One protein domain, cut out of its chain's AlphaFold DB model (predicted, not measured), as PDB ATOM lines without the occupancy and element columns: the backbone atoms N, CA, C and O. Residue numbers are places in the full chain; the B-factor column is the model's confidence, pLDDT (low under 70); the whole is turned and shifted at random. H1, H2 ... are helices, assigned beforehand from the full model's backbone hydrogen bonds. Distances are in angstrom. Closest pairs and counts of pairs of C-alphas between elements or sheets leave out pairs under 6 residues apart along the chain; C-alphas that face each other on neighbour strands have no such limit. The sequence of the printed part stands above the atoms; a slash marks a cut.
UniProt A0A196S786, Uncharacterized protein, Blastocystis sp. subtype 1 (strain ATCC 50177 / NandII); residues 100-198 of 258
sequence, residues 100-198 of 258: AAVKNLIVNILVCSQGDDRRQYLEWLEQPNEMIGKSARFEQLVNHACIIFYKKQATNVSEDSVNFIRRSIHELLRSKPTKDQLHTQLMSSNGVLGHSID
ATOM      1  N   ALA A 100     -11.986 -27.914 -21.049       81.12
ATOM      2  CA  ALA A 100     -13.420 -28.099 -21.265       81.12
ATOM      3  C   ALA A 100     -14.136 -26.778 -21.591       81.12
ATOM      4  O   ALA A 100     -14.946 -26.746 -22.512       81.12
ATOM      5  N   ALA A 101     -13.791 -25.681 -20.914       81.69
ATOM      6  CA  ALA A 101     -14.357 -24.358 -21.164       81.69
ATOM      7  C   ALA A 101     -14.060 -23.874 -22.589       81.69
ATOM      8  O   ALA A 101     -14.963 -23.417 -23.288       81.69
ATOM      9  N   VAL A 102     -12.821 -24.054 -23.061       87.44
ATOM     10  CA  VAL A 102     -12.439 -23.725 -24.445       87.44
ATOM     11  C   VAL A 102     -13.248 -24.557 -25.436       87.44
ATOM     12  O   VAL A 102     -13.801 -24.026 -26.395       87.44
ATOM     13  N   LYS A 103     -13.353 -25.866 -25.192       89.88
ATOM     14  CA  LYS A 103     -14.098 -26.790 -26.052       89.88
ATOM     15  C   LYS A 103     -15.575 -26.412 -26.126       89.88
ATOM     16  O   LYS A 103     -16.098 -26.284 -27.228       89.88
ATOM     17  N   ASN A 104     -16.208 -26.158 -24.985       86.88
ATOM     18  CA  ASN A 104     -17.607 -25.740 -24.900       86.88
ATOM     19  C   ASN A 104     -17.850 -24.414 -25.623       86.88
ATOM     20  O   ASN A 104     -18.827 -24.294 -26.358       86.88
ATOM     21  N   LEU A 105     -16.938 -23.448 -25.487       87.69
ATOM     22  CA  LEU A 105     -17.025 -22.199 -26.235       87.69
ATOM     23  C   LEU A 105     -17.019 -22.447 -27.749       87.69
ATOM     24  O   LEU A 105     -17.860 -21.900 -28.457       87.69
ATOM     25  N   ILE A 106     -16.107 -23.284 -28.250       92.69
ATOM     26  CA  ILE A 106     -16.059 -23.595 -29.684       92.69
ATOM     27  C   ILE A 106     -17.332 -24.303 -30.140       92.69
ATOM     28  O   ILE A 106     -17.889 -23.929 -31.169       92.69
ATOM     29  N   VAL A 107     -17.822 -25.283 -29.376       90.75
ATOM     30  CA  VAL A 107     -19.100 -25.947 -29.675       90.75
ATOM     31  C   VAL A 107     -20.226 -24.918 -29.790       90.75
ATOM     32  O   VAL A 107     -20.954 -24.936 -30.780       90.75
ATOM     33  N   ASN A 108     -20.317 -23.976 -28.849       88.50
ATOM     34  CA  ASN A 108     -21.332 -22.923 -28.872       88.50
ATOM     35  C   ASN A 108     -21.191 -22.008 -30.095       88.50
ATOM     36  O   ASN A 108     -22.180 -21.770 -30.782       88.50
ATOM     37  N   ILE A 109     -19.977 -21.547 -30.424       89.88
ATOM     38  CA  ILE A 109     -19.734 -20.723 -31.624       89.88
ATOM     39  C   ILE A 109     -20.229 -21.443 -32.884       89.88
ATOM     40  O   ILE A 109     -20.919 -20.846 -33.710       89.88
ATOM     41  N   LEU A 110     -19.904 -22.730 -33.022       90.31
ATOM     42  CA  LEU A 110     -20.322 -23.535 -34.165       90.31
ATOM     43  C   LEU A 110     -21.848 -23.690 -34.189       90.31
ATOM     44  O   LEU A 110     -22.485 -23.317 -35.170       90.31
ATOM     45  N   VAL A 111     -22.456 -24.201 -33.119       86.19
ATOM     46  CA  VAL A 111     -23.895 -24.523 -33.080       86.19
ATOM     47  C   VAL A 111     -24.778 -23.277 -33.241       86.19
ATOM     48  O   VAL A 111     -25.839 -23.356 -33.874       86.19
ATOM     49  N   CYS A 112     -24.331 -22.124 -32.736       85.62
ATOM     50  CA  CYS A 112     -25.033 -20.847 -32.859       85.62
ATOM     51  C   CYS A 112     -24.837 -20.149 -34.220       85.62
ATOM     52  O   CYS A 112     -25.522 -19.157 -34.478       85.62
ATOM     53  N   SER A 113     -23.955 -20.645 -35.097       87.19
ATOM     54  CA  SER A 113     -23.747 -20.079 -36.442       87.19
ATOM     55  C   SER A 113     -25.016 -20.135 -37.300       87.19
ATOM     56  O   SER A 113     -25.828 -21.052 -37.185       87.19
ATOM     57  N   GLN A 114     -25.219 -19.155 -38.184       85.88
ATOM     58  CA  GLN A 114     -26.442 -19.036 -38.992       85.88
ATOM     59  C   GLN A 114     -26.126 -18.853 -40.477       85.88
ATOM     60  O   GLN A 114     -25.032 -18.424 -40.844       85.88
ATOM     61  N   GLY A 115     -27.108 -19.157 -41.332       87.19
ATOM     62  CA  GLY A 115     -27.052 -18.881 -42.769       87.19
ATOM     63  C   GLY A 115     -25.808 -19.455 -43.451       87.19
ATOM     64  O   GLY A 115     -25.505 -20.643 -43.331       87.19
ATOM     65  N   ASP A 116     -25.088 -18.599 -44.175       88.50
ATOM     66  CA  ASP A 116     -23.893 -18.978 -44.934       88.50
ATOM     67  C   ASP A 116     -22.745 -19.441 -44.044       88.50
ATOM     68  O   ASP A 116     -22.028 -20.369 -44.412       88.50
ATOM     69  N   ASP A 117     -22.595 -18.855 -42.857       87.19
ATOM     70  CA  ASP A 117     -21.517 -19.232 -41.947       87.19
ATOM     71  C   ASP A 117     -21.713 -20.653 -41.402       87.19
ATOM     72  O   ASP A 117     -20.768 -21.438 -41.332       87.19
ATOM     73  N   ARG A 118     -22.970 -21.032 -41.129       89.94
ATOM     74  CA  ARG A 118     -23.337 -22.400 -40.739       89.94
ATOM     75  C   ARG A 118     -22.971 -23.417 -41.816       89.94
ATOM     76  O   ARG A 118     -22.369 -24.443 -41.509       89.94
ATOM     77  N   ARG A 119     -23.303 -23.117 -43.079       90.56
ATOM     78  CA  ARG A 119     -22.950 -23.961 -44.236       90.56
ATOM     79  C   ARG A 119     -21.440 -24.124 -44.368       90.56
ATOM     80  O   ARG A 119     -20.956 -25.242 -44.495       90.56
ATOM     81  N   GLN A 120     -20.699 -23.029 -44.231       92.19
ATOM     82  CA  GLN A 120     -19.241 -23.067 -44.279       92.19
ATOM     83  C   GLN A 120     -18.632 -23.874 -43.121       92.19
ATOM     84  O   GLN A 120     -17.632 -24.553 -43.335       92.19
ATOM     85  N   TYR A 121     -19.210 -23.857 -41.910       92.69
ATOM     86  CA  TYR A 121     -18.744 -24.724 -40.817       92.69
ATOM     87  C   TYR A 121     -18.962 -26.209 -41.103       92.69
ATOM     88  O   TYR A 121     -18.096 -27.010 -40.759       92.69
ATOM     89  N   LEU A 122     -20.078 -26.581 -41.730       92.19
ATOM     90  CA  LEU A 122     -20.345 -27.970 -42.112       92.19
ATOM     91  C   LEU A 122     -19.307 -28.469 -43.120       92.19
ATOM     92  O   LEU A 122     -18.614 -29.442 -42.839       92.19
ATOM     93  N   GLU A 123     -19.118 -27.734 -44.218       93.12
ATOM     94  CA  GLU A 123     -18.107 -28.049 -45.239       93.12
ATOM     95  C   GLU A 123     -16.692 -28.091 -44.646       93.12
ATOM     96  O   GLU A 123     -15.866 -28.936 -44.989       93.12
ATOM     97  N   TRP A 124     -16.395 -27.181 -43.718       94.62
ATOM     98  CA  TRP A 124     -15.102 -27.129 -43.051       94.62
ATOM     99  C   TRP A 124     -14.858 -28.324 -42.119       94.62
ATOM    100  O   TRP A 124     -13.743 -28.844 -42.081       94.62
ATOM    101  N   LEU A 125     -15.873 -28.800 -41.388       92.69
ATOM    102  CA  LEU A 125     -15.747 -29.954 -40.486       92.69
ATOM    103  C   LEU A 125     -15.510 -31.278 -41.230       92.69
ATOM    104  O   LEU A 125     -14.878 -32.179 -40.663       92.69
ATOM    105  N   GLU A 126     -15.956 -31.379 -42.483       92.25
ATOM    106  CA  GLU A 126     -15.700 -32.522 -43.370       92.25
ATOM    107  C   GLU A 126     -14.242 -32.595 -43.854       92.25
ATOM    108  O   GLU A 126     -13.775 -33.657 -44.272       92.25
ATOM    109  N   GLN A 127     -13.482 -31.499 -43.754       93.06
ATOM    110  CA  GLN A 127     -12.088 -31.478 -44.188       93.06
ATOM    111  C   GLN A 127     -11.180 -32.360 -43.306       93.06
ATOM    112  O   GLN A 127     -11.433 -32.558 -42.104       93.06
ATOM    113  N   PRO A 128     -10.053 -32.848 -43.865       93.00
ATOM    114  CA  PRO A 128      -9.010 -33.510 -43.090       93.00
ATOM    115  C   PRO A 128      -8.509 -32.634 -41.934       93.00
ATOM    116  O   PRO A 128      -8.358 -31.419 -42.071       93.00
ATOM    117  N   ASN A 129      -8.182 -33.253 -40.797       91.06
ATOM    118  CA  ASN A 129      -7.761 -32.534 -39.584       91.06
ATOM    119  C   ASN A 129      -6.530 -31.634 -39.807       91.06
ATOM    120  O   ASN A 129      -6.412 -30.576 -39.192       91.06
ATOM    121  N   GLU A 130      -5.631 -32.039 -40.706       90.62
ATOM    122  CA  GLU A 130      -4.440 -31.276 -41.097       90.62
ATOM    123  C   GLU A 130      -4.789 -29.980 -41.836       90.62
ATOM    124  O   GLU A 130      -4.105 -28.972 -41.662       90.62
ATOM    125  N   MET A 131      -5.853 -29.999 -42.646       93.06
ATOM    126  CA  MET A 131      -6.345 -28.823 -43.364       93.06
ATOM    127  C   MET A 131      -7.090 -27.886 -42.420       93.06
ATOM    128  O   MET A 131      -6.841 -26.683 -42.426       93.06
ATOM    129  N   ILE A 132      -7.928 -28.450 -41.545       93.56
ATOM    130  CA  ILE A 132      -8.629 -27.704 -40.496       93.56
ATOM    131  C   ILE A 132      -7.632 -26.904 -39.661       93.56
ATOM    132  O   ILE A 132      -7.770 -25.689 -39.567       93.56
ATOM    133  N   GLY A 133      -6.585 -27.548 -39.140       90.44
ATOM    134  CA  GLY A 133      -5.579 -26.908 -38.284       90.44
ATOM    135  C   GLY A 133      -4.802 -25.751 -38.903       90.44
ATOM    136  O   GLY A 133      -4.236 -24.943 -38.178       90.44
ATOM    137  N   LYS A 134      -4.751 -25.679 -40.237       93.50
ATOM    138  CA  LYS A 134      -4.035 -24.637 -40.990       93.50
ATOM    139  C   LYS A 134      -4.974 -23.600 -41.605       93.50
ATOM    140  O   LYS A 134      -4.527 -22.699 -42.309       93.50
ATOM    141  N   SER A 135      -6.278 -23.762 -41.413       95.50
ATOM    142  CA  SER A 135      -7.279 -22.912 -42.045       95.50
ATOM    143  C   SER A 135      -7.403 -21.562 -41.335       95.50
ATOM    144  O   SER A 135      -7.318 -21.477 -40.112       95.50
ATOM    145  N   ALA A 136      -7.715 -20.507 -42.091       95.50
ATOM    146  CA  ALA A 136      -8.009 -19.190 -41.518       95.50
ATOM    147  C   ALA A 136      -9.183 -19.233 -40.520       95.50
ATOM    148  O   ALA A 136      -9.195 -18.504 -39.533       95.50
ATOM    149  N   ARG A 137     -10.151 -20.131 -40.744       94.38
ATOM    150  CA  ARG A 137     -11.295 -20.348 -39.851       94.38
ATOM    151  C   ARG A 137     -10.865 -20.912 -38.492       94.38
ATOM    152  O   ARG A 137     -11.397 -20.501 -37.468       94.38
ATOM    153  N   PHE A 138      -9.861 -21.790 -38.456       96.62
ATOM    154  CA  PHE A 138      -9.274 -22.256 -37.198       96.62
ATOM    155  C   PHE A 138      -8.623 -21.109 -36.421       96.62
ATOM    156  O   PHE A 138      -8.888 -20.946 -35.231       96.62
ATOM    157  N   GLU A 139      -7.843 -20.267 -37.103       96.31
ATOM    158  CA  GLU A 139      -7.231 -19.074 -36.502       96.31
ATOM    159  C   GLU A 139      -8.278 -18.093 -35.958       96.31
ATOM    160  O   GLU A 139      -8.103 -17.526 -34.880       96.31
ATOM    161  N   GLN A 140      -9.403 -17.931 -36.659       95.44
ATOM    162  CA  GLN A 140     -10.523 -17.117 -36.184       95.44
ATOM    163  C   GLN A 140     -11.121 -17.670 -34.886       95.44
ATOM    164  O   GLN A 140     -11.353 -16.899 -33.959       95.44
ATOM    165  N   LEU A 141     -11.315 -18.990 -34.773       95.62
ATOM    166  CA  LEU A 141     -11.798 -19.614 -33.535       95.62
ATOM    167  C   LEU A 141     -10.814 -19.430 -32.373       95.62
ATOM    168  O   LEU A 141     -11.238 -19.125 -31.259       95.62
ATOM    169  N   VAL A 142      -9.508 -19.562 -32.633       95.88
ATOM    170  CA  VAL A 142      -8.459 -19.277 -31.639       95.88
ATOM    171  C   VAL A 142      -8.551 -17.824 -31.176       95.88
ATOM    172  O   VAL A 142      -8.551 -17.557 -29.974       95.88
ATOM    173  N   ASN A 143      -8.681 -16.883 -32.111       94.19
ATOM    174  CA  ASN A 143      -8.784 -15.465 -31.792       94.19
ATOM    175  C   ASN A 143     -10.078 -15.126 -31.034       94.19
ATOM    176  O   ASN A 143     -10.030 -14.358 -30.078       94.19
ATOM    177  N   HIS A 144     -11.216 -15.729 -31.388       90.62
ATOM    178  CA  HIS A 144     -12.472 -15.569 -30.648       90.62
ATOM    179  C   HIS A 144     -12.353 -16.078 -29.212       90.62
ATOM    180  O   HIS A 144     -12.769 -15.384 -28.286       90.62
ATOM    181  N   ALA A 145     -11.738 -17.245 -29.007       87.94
ATOM    182  CA  ALA A 145     -11.466 -17.750 -27.668       87.94
ATOM    183  C   ALA A 145     -10.562 -16.791 -26.877       87.94
ATOM    184  O   ALA A 145     -10.854 -16.500 -25.719       87.94
ATOM    185  N   CYS A 146      -9.526 -16.230 -27.509       84.12
ATOM    186  CA  CYS A 146      -8.654 -15.256 -26.854       84.12
ATOM    187  C   CYS A 146      -9.399 -13.973 -26.461       84.12
ATOM    188  O   CYS A 146      -9.258 -13.498 -25.336       84.12
ATOM    189  N   ILE A 147     -10.246 -13.444 -27.345       82.81
ATOM    190  CA  ILE A 147     -11.059 -12.258 -27.054       82.81
ATOM    191  C   ILE A 147     -12.036 -12.542 -25.912       82.81
ATOM    192  O   ILE A 147     -12.240 -11.692 -25.053       82.81
ATOM    193  N   ILE A 148     -12.635 -13.730 -25.862       81.44
ATOM    194  CA  ILE A 148     -13.622 -14.062 -24.831       81.44
ATOM    195  C   ILE A 148     -12.962 -14.236 -23.460       81.44
ATOM    196  O   ILE A 148     -13.424 -13.610 -22.501       81.44
ATOM    197  N   PHE A 149     -11.885 -15.024 -23.380       77.06
ATOM    198  CA  PHE A 149     -11.225 -15.374 -22.116       77.06
ATOM    199  C   PHE A 149     -10.201 -14.343 -21.634       77.06
ATOM    200  O   PHE A 149     -10.035 -14.183 -20.431       77.06
ATOM    201  N   TYR A 150      -9.532 -13.627 -22.541       72.38
ATOM    202  CA  TYR A 150      -8.460 -12.682 -22.194       72.38
ATOM    203  C   TYR A 150      -8.769 -11.232 -22.577       72.38
ATOM    204  O   TYR A 150      -7.934 -10.363 -22.343       72.38
ATOM    205  N   LYS A 151      -9.921 -10.957 -23.212       74.81
ATOM    206  CA  LYS A 151     -10.304  -9.620 -23.719       74.81
ATOM    207  C   LYS A 151      -9.270  -8.995 -24.668       74.81
ATOM    208  O   LYS A 151      -9.264  -7.789 -24.895       74.81
ATOM    209  N   LYS A 152      -8.410  -9.828 -25.263       76.62
ATOM    210  CA  LYS A 152      -7.299  -9.446 -26.141       76.62
ATOM    211  C   LYS A 152      -7.307 -10.308 -27.399       76.62
ATOM    212  O   LYS A 152      -7.729 -11.462 -27.376       76.62
ATOM    213  N   GLN A 153      -6.825  -9.748 -28.507       85.75
ATOM    214  CA  GLN A 153      -6.558 -10.534 -29.715       85.75
ATOM    215  C   GLN A 153      -5.433 -11.538 -29.450       85.75
ATOM    216  O   GLN A 153      -4.556 -11.273 -28.630       85.75
ATOM    217  N   ALA A 154      -5.421 -12.653 -30.184       89.38
ATOM    218  CA  ALA A 154      -4.417 -13.705 -30.019       89.38
ATOM    219  C   ALA A 154      -2.969 -13.195 -30.167       89.38
ATOM    220  O   ALA A 154      -2.072 -13.729 -29.530       89.38
ATOM    221  N   THR A 155      -2.736 -12.133 -30.947       90.75
ATOM    222  CA  THR A 155      -1.411 -11.499 -31.100       90.75
ATOM    223  C   THR A 155      -0.904 -10.804 -29.835       90.75
ATOM    224  O   THR A 155       0.284 -10.527 -29.735       90.75
ATOM    225  N   ASN A 156      -1.800 -10.502 -28.892       81.12
ATOM    226  CA  ASN A 156      -1.521  -9.746 -27.668       81.12
ATOM    227  C   ASN A 156      -1.651 -10.625 -26.408       81.12
ATOM    228  O   ASN A 156      -1.726 -10.107 -25.295       81.12
ATOM    229  N   VAL A 157      -1.745 -11.945 -26.583       77.31
ATOM    230  CA  VAL A 157      -1.816 -12.951 -25.516       77.31
ATOM    231  C   VAL A 157      -0.520 -13.760 -25.536       77.31
ATOM    232  O   VAL A 157       0.072 -13.940 -26.600       77.31
ATOM    233  N   SER A 158      -0.067 -14.250 -24.377       79.62
ATOM    234  CA  SER A 158       1.161 -15.052 -24.302       79.62
ATOM    235  C   SER A 158       1.091 -16.286 -25.204       79.62
ATOM    236  O   SER A 158       0.048 -16.941 -25.313       79.62
ATOM    237  N   GLU A 159       2.218 -16.621 -25.839       83.44
ATOM    238  CA  GLU A 159       2.298 -17.719 -26.807       83.44
ATOM    239  C   GLU A 159       1.840 -19.049 -26.193       83.44
ATOM    240  O   GLU A 159       1.091 -19.800 -26.816       83.44
ATOM    241  N   ASP A 160       2.195 -19.307 -24.933       76.81
ATOM    242  CA  ASP A 160       1.779 -20.505 -24.205       76.81
ATOM    243  C   ASP A 160       0.262 -20.611 -24.033       76.81
ATOM    244  O   ASP A 160      -0.311 -21.690 -24.213       76.81
ATOM    245  N   SER A 161      -0.408 -19.499 -23.719       79.44
ATOM    246  CA  SER A 161      -1.866 -19.468 -23.571       79.44
ATOM    247  C   SER A 161      -2.547 -19.684 -24.921       79.44
ATOM    248  O   SER A 161      -3.467 -20.497 -25.032       79.44
ATOM    249  N   VAL A 162      -2.045 -19.044 -25.982       88.00
ATOM    250  CA  VAL A 162      -2.540 -19.250 -27.352       88.00
ATOM    251  C   VAL A 162      -2.335 -20.703 -27.792       88.00
ATOM    252  O   VAL A 162      -3.248 -21.323 -28.342       88.00
ATOM    253  N   ASN A 163      -1.170 -21.287 -27.514       89.81
ATOM    254  CA  ASN A 163      -0.863 -22.681 -27.820       89.81
ATOM    255  C   ASN A 163      -1.771 -23.645 -27.053       89.81
ATOM    256  O   ASN A 163      -2.232 -24.640 -27.616       89.81
ATOM    257  N   PHE A 164      -2.091 -23.349 -25.795       86.56
ATOM    258  CA  PHE A 164      -3.086 -24.103 -25.045       86.56
ATOM    259  C   PHE A 164      -4.477 -24.048 -25.699       86.56
ATOM    260  O   PHE A 164      -5.083 -25.106 -25.907       86.56
ATOM    261  N   ILE A 165      -4.958 -22.857 -26.080       90.31
ATOM    262  CA  ILE A 165      -6.226 -22.710 -26.808       90.31
ATOM    263  C   ILE A 165      -6.188 -23.563 -28.081       90.31
ATOM    264  O   ILE A 165      -7.047 -24.427 -28.258       90.31
ATOM    265  N   ARG A 166      -5.150 -23.420 -28.917       94.81
ATOM    266  CA  ARG A 166      -4.973 -24.219 -30.144       94.81
ATOM    267  C   ARG A 166      -5.060 -25.715 -29.868       94.81
ATOM    268  O   ARG A 166      -5.805 -26.411 -30.555       94.81
ATOM    269  N   ARG A 167      -4.332 -26.218 -28.864       91.44
ATOM    270  CA  ARG A 167      -4.354 -27.641 -28.482       91.44
ATOM    271  C   ARG A 167      -5.755 -28.090 -28.072       91.44
ATOM    272  O   ARG A 167      -6.208 -29.126 -28.549       91.44
ATOM    273  N   SER A 168      -6.464 -27.305 -27.263       91.19
ATOM    274  CA  SER A 168      -7.832 -27.625 -26.833       91.19
ATOM    275  C   SER A 168      -8.811 -27.718 -28.006       91.19
ATOM    276  O   SER A 168      -9.589 -28.672 -28.078       91.19
ATOM    277  N   ILE A 169      -8.739 -26.774 -28.951       94.12
ATOM    278  CA  ILE A 169      -9.572 -26.789 -30.163       94.12
ATOM    279  C   ILE A 169      -9.187 -27.971 -31.063       94.12
ATOM    280  O   ILE A 169     -10.052 -28.691 -31.560       94.12
ATOM    281  N   HIS A 170      -7.892 -28.231 -31.240       93.31
ATOM    282  CA  HIS A 170      -7.414 -29.380 -32.004       93.31
ATOM    283  C   HIS A 170      -7.896 -30.708 -31.431       93.31
ATOM    284  O   HIS A 170      -8.351 -31.568 -32.181       93.31
ATOM    285  N   GLU A 171      -7.810 -30.894 -30.115       90.81
ATOM    286  CA  GLU A 171      -8.288 -32.104 -29.451       90.81
ATOM    287  C   GLU A 171      -9.783 -32.333 -29.685       90.81
ATOM    288  O   GLU A 171     -10.180 -33.468 -29.958       90.81
ATOM    289  N   LEU A 172     -10.589 -31.266 -29.622       91.88
ATOM    290  CA  LEU A 172     -12.022 -31.315 -29.921       91.88
ATOM    291  C   LEU A 172     -12.272 -31.793 -31.352       91.88
ATOM    292  O   LEU A 172     -13.012 -32.748 -31.574       91.88
ATOM    293  N   LEU A 173     -11.620 -31.147 -32.319       92.12
ATOM    294  CA  LEU A 173     -11.867 -31.368 -33.743       92.12
ATOM    295  C   LEU A 173     -11.175 -32.623 -34.295       92.12
ATOM    296  O   LEU A 173     -11.522 -33.084 -35.378       92.12
ATOM    297  N   ARG A 174     -10.216 -33.216 -33.572       90.12
ATOM    298  CA  ARG A 174      -9.572 -34.481 -33.967       90.12
ATOM    299  C   ARG A 174     -10.476 -35.694 -33.730       90.12
ATOM    300  O   ARG A 174     -10.317 -36.715 -34.397       90.12
ATOM    301  N   SER A 175     -11.387 -35.605 -32.763       87.06
ATOM    302  CA  SER A 175     -12.279 -36.696 -32.373       87.06
ATOM    303  C   SER A 175     -13.389 -36.889 -33.408       87.06
ATOM    304  O   SER A 175     -14.297 -36.065 -33.509       87.06
ATOM    305  N   LYS A 176     -13.345 -37.997 -34.163       86.75
ATOM    306  CA  LYS A 176     -14.391 -38.344 -35.144       86.75
ATOM    307  C   LYS A 176     -15.797 -38.383 -34.516       86.75
ATOM    308  O   LYS A 176     -16.662 -37.698 -35.048       86.75
ATOM    309  N   PRO A 177     -16.028 -39.053 -33.366       88.31
ATOM    310  CA  PRO A 177     -17.342 -39.036 -32.721       88.31
ATOM    311  C   PRO A 177     -17.831 -37.622 -32.390       88.31
ATOM    312  O   PRO A 177     -19.002 -37.311 -32.574       88.31
ATOM    313  N   THR A 178     -16.932 -36.752 -31.929       85.62
ATOM    314  CA  THR A 178     -17.283 -35.373 -31.571       85.62
ATOM    315  C   THR A 178     -17.605 -34.534 -32.804       85.62
ATOM    316  O   THR A 178     -18.573 -33.780 -32.789       85.62
ATOM    317  N   LYS A 179     -16.849 -34.697 -33.896       87.88
ATOM    318  CA  LYS A 179     -17.165 -34.071 -35.185       87.88
ATOM    319  C   LYS A 179     -18.517 -34.527 -35.724       87.88
ATOM    320  O   LYS A 179     -19.308 -33.683 -36.126       87.88
ATOM    321  N   ASP A 180     -18.801 -35.827 -35.685       87.62
ATOM    322  CA  ASP A 180     -20.066 -36.387 -36.170       87.62
ATOM    323  C   ASP A 180     -21.256 -35.856 -35.337       87.62
ATOM    324  O   ASP A 180     -22.305 -35.498 -35.883       87.62
ATOM    325  N   GLN A 181     -21.079 -35.717 -34.016       88.88
ATOM    326  CA  GLN A 181     -22.054 -35.071 -33.127       88.88
ATOM    327  C   GLN A 181     -22.263 -33.595 -33.475       88.88
ATOM    328  O   GLN A 181     -23.408 -33.166 -33.611       88.88
ATOM    329  N   LEU A 182     -21.185 -32.825 -33.662       88.94
ATOM    330  CA  LEU A 182     -21.272 -31.414 -34.048       88.94
ATOM    331  C   LEU A 182     -21.956 -31.240 -35.400       88.94
ATOM    332  O   LEU A 182     -22.818 -30.380 -35.542       88.94
ATOM    333  N   HIS A 183     -21.628 -32.090 -36.368       88.88
ATOM    334  CA  HIS A 183     -22.260 -32.096 -37.680       88.88
ATOM    335  C   HIS A 183     -23.765 -32.372 -37.565       88.88
ATOM    336  O   HIS A 183     -24.584 -31.654 -38.135       88.88
ATOM    337  N   THR A 184     -24.147 -33.363 -36.756       88.00
ATOM    338  CA  THR A 184     -25.557 -33.678 -36.491       88.00
ATOM    339  C   THR A 184     -26.278 -32.497 -35.836       88.00
ATOM    340  O   THR A 184     -27.361 -32.119 -36.281       88.00
ATOM    341  N   GLN A 185     -25.679 -31.867 -34.820       87.31
ATOM    342  CA  GLN A 185     -26.238 -30.685 -34.148       87.31
ATOM    343  C   GLN A 185     -26.368 -29.485 -35.095       87.31
ATOM    344  O   GLN A 185     -27.388 -28.797 -35.087       87.31
ATOM    345  N   LEU A 186     -25.379 -29.255 -35.958       85.56
ATOM    346  CA  LEU A 186     -25.418 -28.204 -36.972       85.56
ATOM    347  C   LEU A 186     -26.539 -28.435 -37.996       85.56
ATOM    348  O   LEU A 186     -27.202 -27.472 -38.377       85.56
ATOM    349  N   MET A 187     -26.797 -29.684 -38.388       83.88
ATOM    350  CA  MET A 187     -27.874 -30.049 -39.320       83.88
ATOM    351  C   MET A 187     -29.281 -29.988 -38.708       83.88
ATOM    352  O   MET A 187     -30.239 -29.696 -39.416       83.88
ATOM    353  N   SER A 188     -29.412 -30.286 -37.413       78.62
ATOM    354  CA  SER A 188     -30.704 -30.441 -36.718       78.62
ATOM    355  C   SER A 188     -31.161 -29.202 -35.949       78.62
ATOM    356  O   SER A 188     -32.360 -28.985 -35.781       78.62
ATOM    357  N   SER A 189     -30.227 -28.386 -35.462       65.19
ATOM    358  CA  SER A 189     -30.559 -27.196 -34.689       65.19
ATOM    359  C   SER A 189     -30.961 -26.057 -35.628       65.19
ATOM    360  O   SER A 189     -30.133 -25.516 -36.358       65.19
ATOM    361  N   ASN A 190     -32.226 -25.639 -35.575       55.25
ATOM    362  CA  ASN A 190     -32.684 -24.374 -36.154       55.25
ATOM    363  C   ASN A 190     -32.223 -23.206 -35.275       55.25
ATOM    364  O   ASN A 190     -33.057 -22.497 -34.740       55.25
ATOM    365  N   GLY A 191     -30.919 -23.044 -35.038       52.75
ATOM    366  CA  GLY A 191     -30.321 -21.802 -34.542       52.75
ATOM    367  C   GLY A 191     -30.845 -21.155 -33.242       52.75
ATOM    368  O   GLY A 191     -30.398 -20.057 -32.932       52.75
ATOM    369  N   VAL A 192     -31.769 -21.773 -32.497       46.19
ATOM    370  CA  VAL A 192     -32.591 -21.119 -31.451       46.19
ATOM    371  C   VAL A 192     -32.256 -21.600 -30.030       46.19
ATOM    372  O   VAL A 192     -32.879 -21.174 -29.063       46.19
ATOM    373  N   LEU A 193     -31.207 -22.405 -29.838       46.19
ATOM    374  CA  LEU A 193     -30.634 -22.574 -28.498       46.19
ATOM    375  C   LEU A 193     -29.691 -21.404 -28.211       46.19
ATOM    376  O   LEU A 193     -28.475 -21.501 -28.339       46.19
ATOM    377  N   GLY A 194     -30.295 -20.267 -27.865       40.19
ATOM    378  CA  GLY A 194     -29.612 -19.122 -27.282       40.19
ATOM    379  C   GLY A 194     -29.108 -19.463 -25.884       40.19
ATOM    380  O   GLY A 194     -29.662 -19.007 -24.890       40.19
ATOM    381  N   HIS A 195     -28.048 -20.260 -25.789       40.50
ATOM    382  CA  HIS A 195     -27.137 -20.109 -24.667       40.50
ATOM    383  C   HIS A 195     -26.285 -18.898 -25.010       40.50
ATOM    384  O   HIS A 195     -25.425 -18.973 -25.887       40.50
ATOM    385  N   SER A 196     -26.604 -17.750 -24.397       37.97
ATOM    386  CA  SER A 196     -25.764 -16.557 -24.521       37.97
ATOM    387  C   SER A 196     -24.315 -16.978 -24.292       37.97
ATOM    388  O   SER A 196     -24.041 -17.802 -23.418       37.97
ATOM    389  N   ILE A 197     -23.381 -16.415 -25.055       45.47
ATOM    390  CA  ILE A 197     -21.940 -16.582 -24.818       45.47
ATOM    391  C   ILE A 197     -21.583 -16.232 -23.353       45.47
ATOM    392  O   ILE A 197     -20.623 -16.774 -22.809       45.47
ATOM    393  N   ASP A 198     -22.431 -15.445 -22.679       38.50
ATOM    394  CA  ASP A 198     -22.371 -15.131 -21.245       38.50
ATOM    395  C   ASP A 198     -22.619 -16.326 -20.304       38.50
ATOM    396  O   ASP A 198     -22.258 -16.280 -19.131       38.50
TER     397      ASP A 198
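What this domain is: This is residues 100 to 198 of the 258 residues of an uncharacterized protein of Blastocystis sp. subtype 1 (strain ATCC 50177 / NandII) (UniProt A0A196S786). What is the overall picture? The longest helix, H5, crosses H4 and H1 in a compact knot of helices with H1 at its core: H4 packs on residues 102 to 106 of H1, and H6 packs on its residues 107 to 111. H2 and H6 lie side by side and run opposite ways, while the very short H3 sits near the last residues of H5. What is it made of? The printed part has 99 residues with six named helices, in the order H1, H2, H3, H4, H5, H6, and no named strand, and its class is all helix. How large is it? It is compact and rounded, with a radius of gyration of the C-alphas of 13.1 A and spans of 37 by 31 by 24 A.

Where its parts are: Where is the longest helix? H5 is residues 159 to 174, 21.8 A from first to last C-alpha, beginning with C-alpha 159 at (2.298, -17.719, -26.807). Which helices come next to it along the chain? H4 is residues 136 to 150 and 20.4 A long; H6 is residues 176 to 188 and 18.2 A long, ending with C-alpha 188 at (-30.704, -30.441, -36.718). Where are the others? H1 is residues 100 to 111, 16.2 A long, beginning with C-alpha 100 at (-13.420, -28.099, -21.265). H2 is residues 115 to 125 and 16.0 A long, and H3 is residues 129 to 132 and 5.0 A long.

How they stand to each other: What does H5 touch? With residues 165 to 172 it touches H1 at a steep tilt of 59 degrees, the same way, the closest C-alphas being those of Lys 103 and Ile 169, 6.1 A apart. With residues 162 to 169 it touches residues 142 to 146 of H4, at a steep tilt of 56 degrees, opposite ways; the closest C-alphas, of Val 142 and Arg 166, are 6.2 A apart. H5 and H6 touch only at the corner by their link, and only just, with 3 pairs of C-alphas within 8 A, the closest those of Leu 173 and Lys 179, 6.1 A apart. What else meets H1, the hub, which touches four helices? H6 touches it at a steep tilt of 38 degrees, the same way, with the closest C-alphas, of Val 111 and Leu 186, 5.6 A apart. H4 touches it at a steep tilt of 54 degrees, opposite ways, with the C-alphas of Val 102 and Ala 145 closest at 6.9 A. H1 and H2 only just touch, with 3 pairs of C-alphas within 8 A, the closest those of Leu 110 and Tyr 121 at 6.9 A. Where are H2 and H3? H2 touches H6 at a shallow tilt of 19 degrees, opposite ways, with the C-alphas of Leu 122 and His 183 closest at 6.4 A. H3 touches no helix but is close to H5, not clearly touching, with the C-alphas of Asn 129 and Arg 174 closest at 6.2 A; it is apart from H1 and H6. How do the backbones run? In H1, H2, H4, H5 and H6 every O i to N i+4 pair is within hydrogen-bond range, while H3 is too short for such a pair.

The domain as a whole: How far does it reach? The two C-alphas farthest apart are those of Ser 158 and Ser 188, at 37.5 A. Are there cuts or long links? The printed part has no cut and no long link; the link from H4 to H5, with 8 residues, is short, and the other links are tight. Where is confidence low? The mean pLDDT of the printed part is 84.2, and residues 189 to 198, after H6, are under 70.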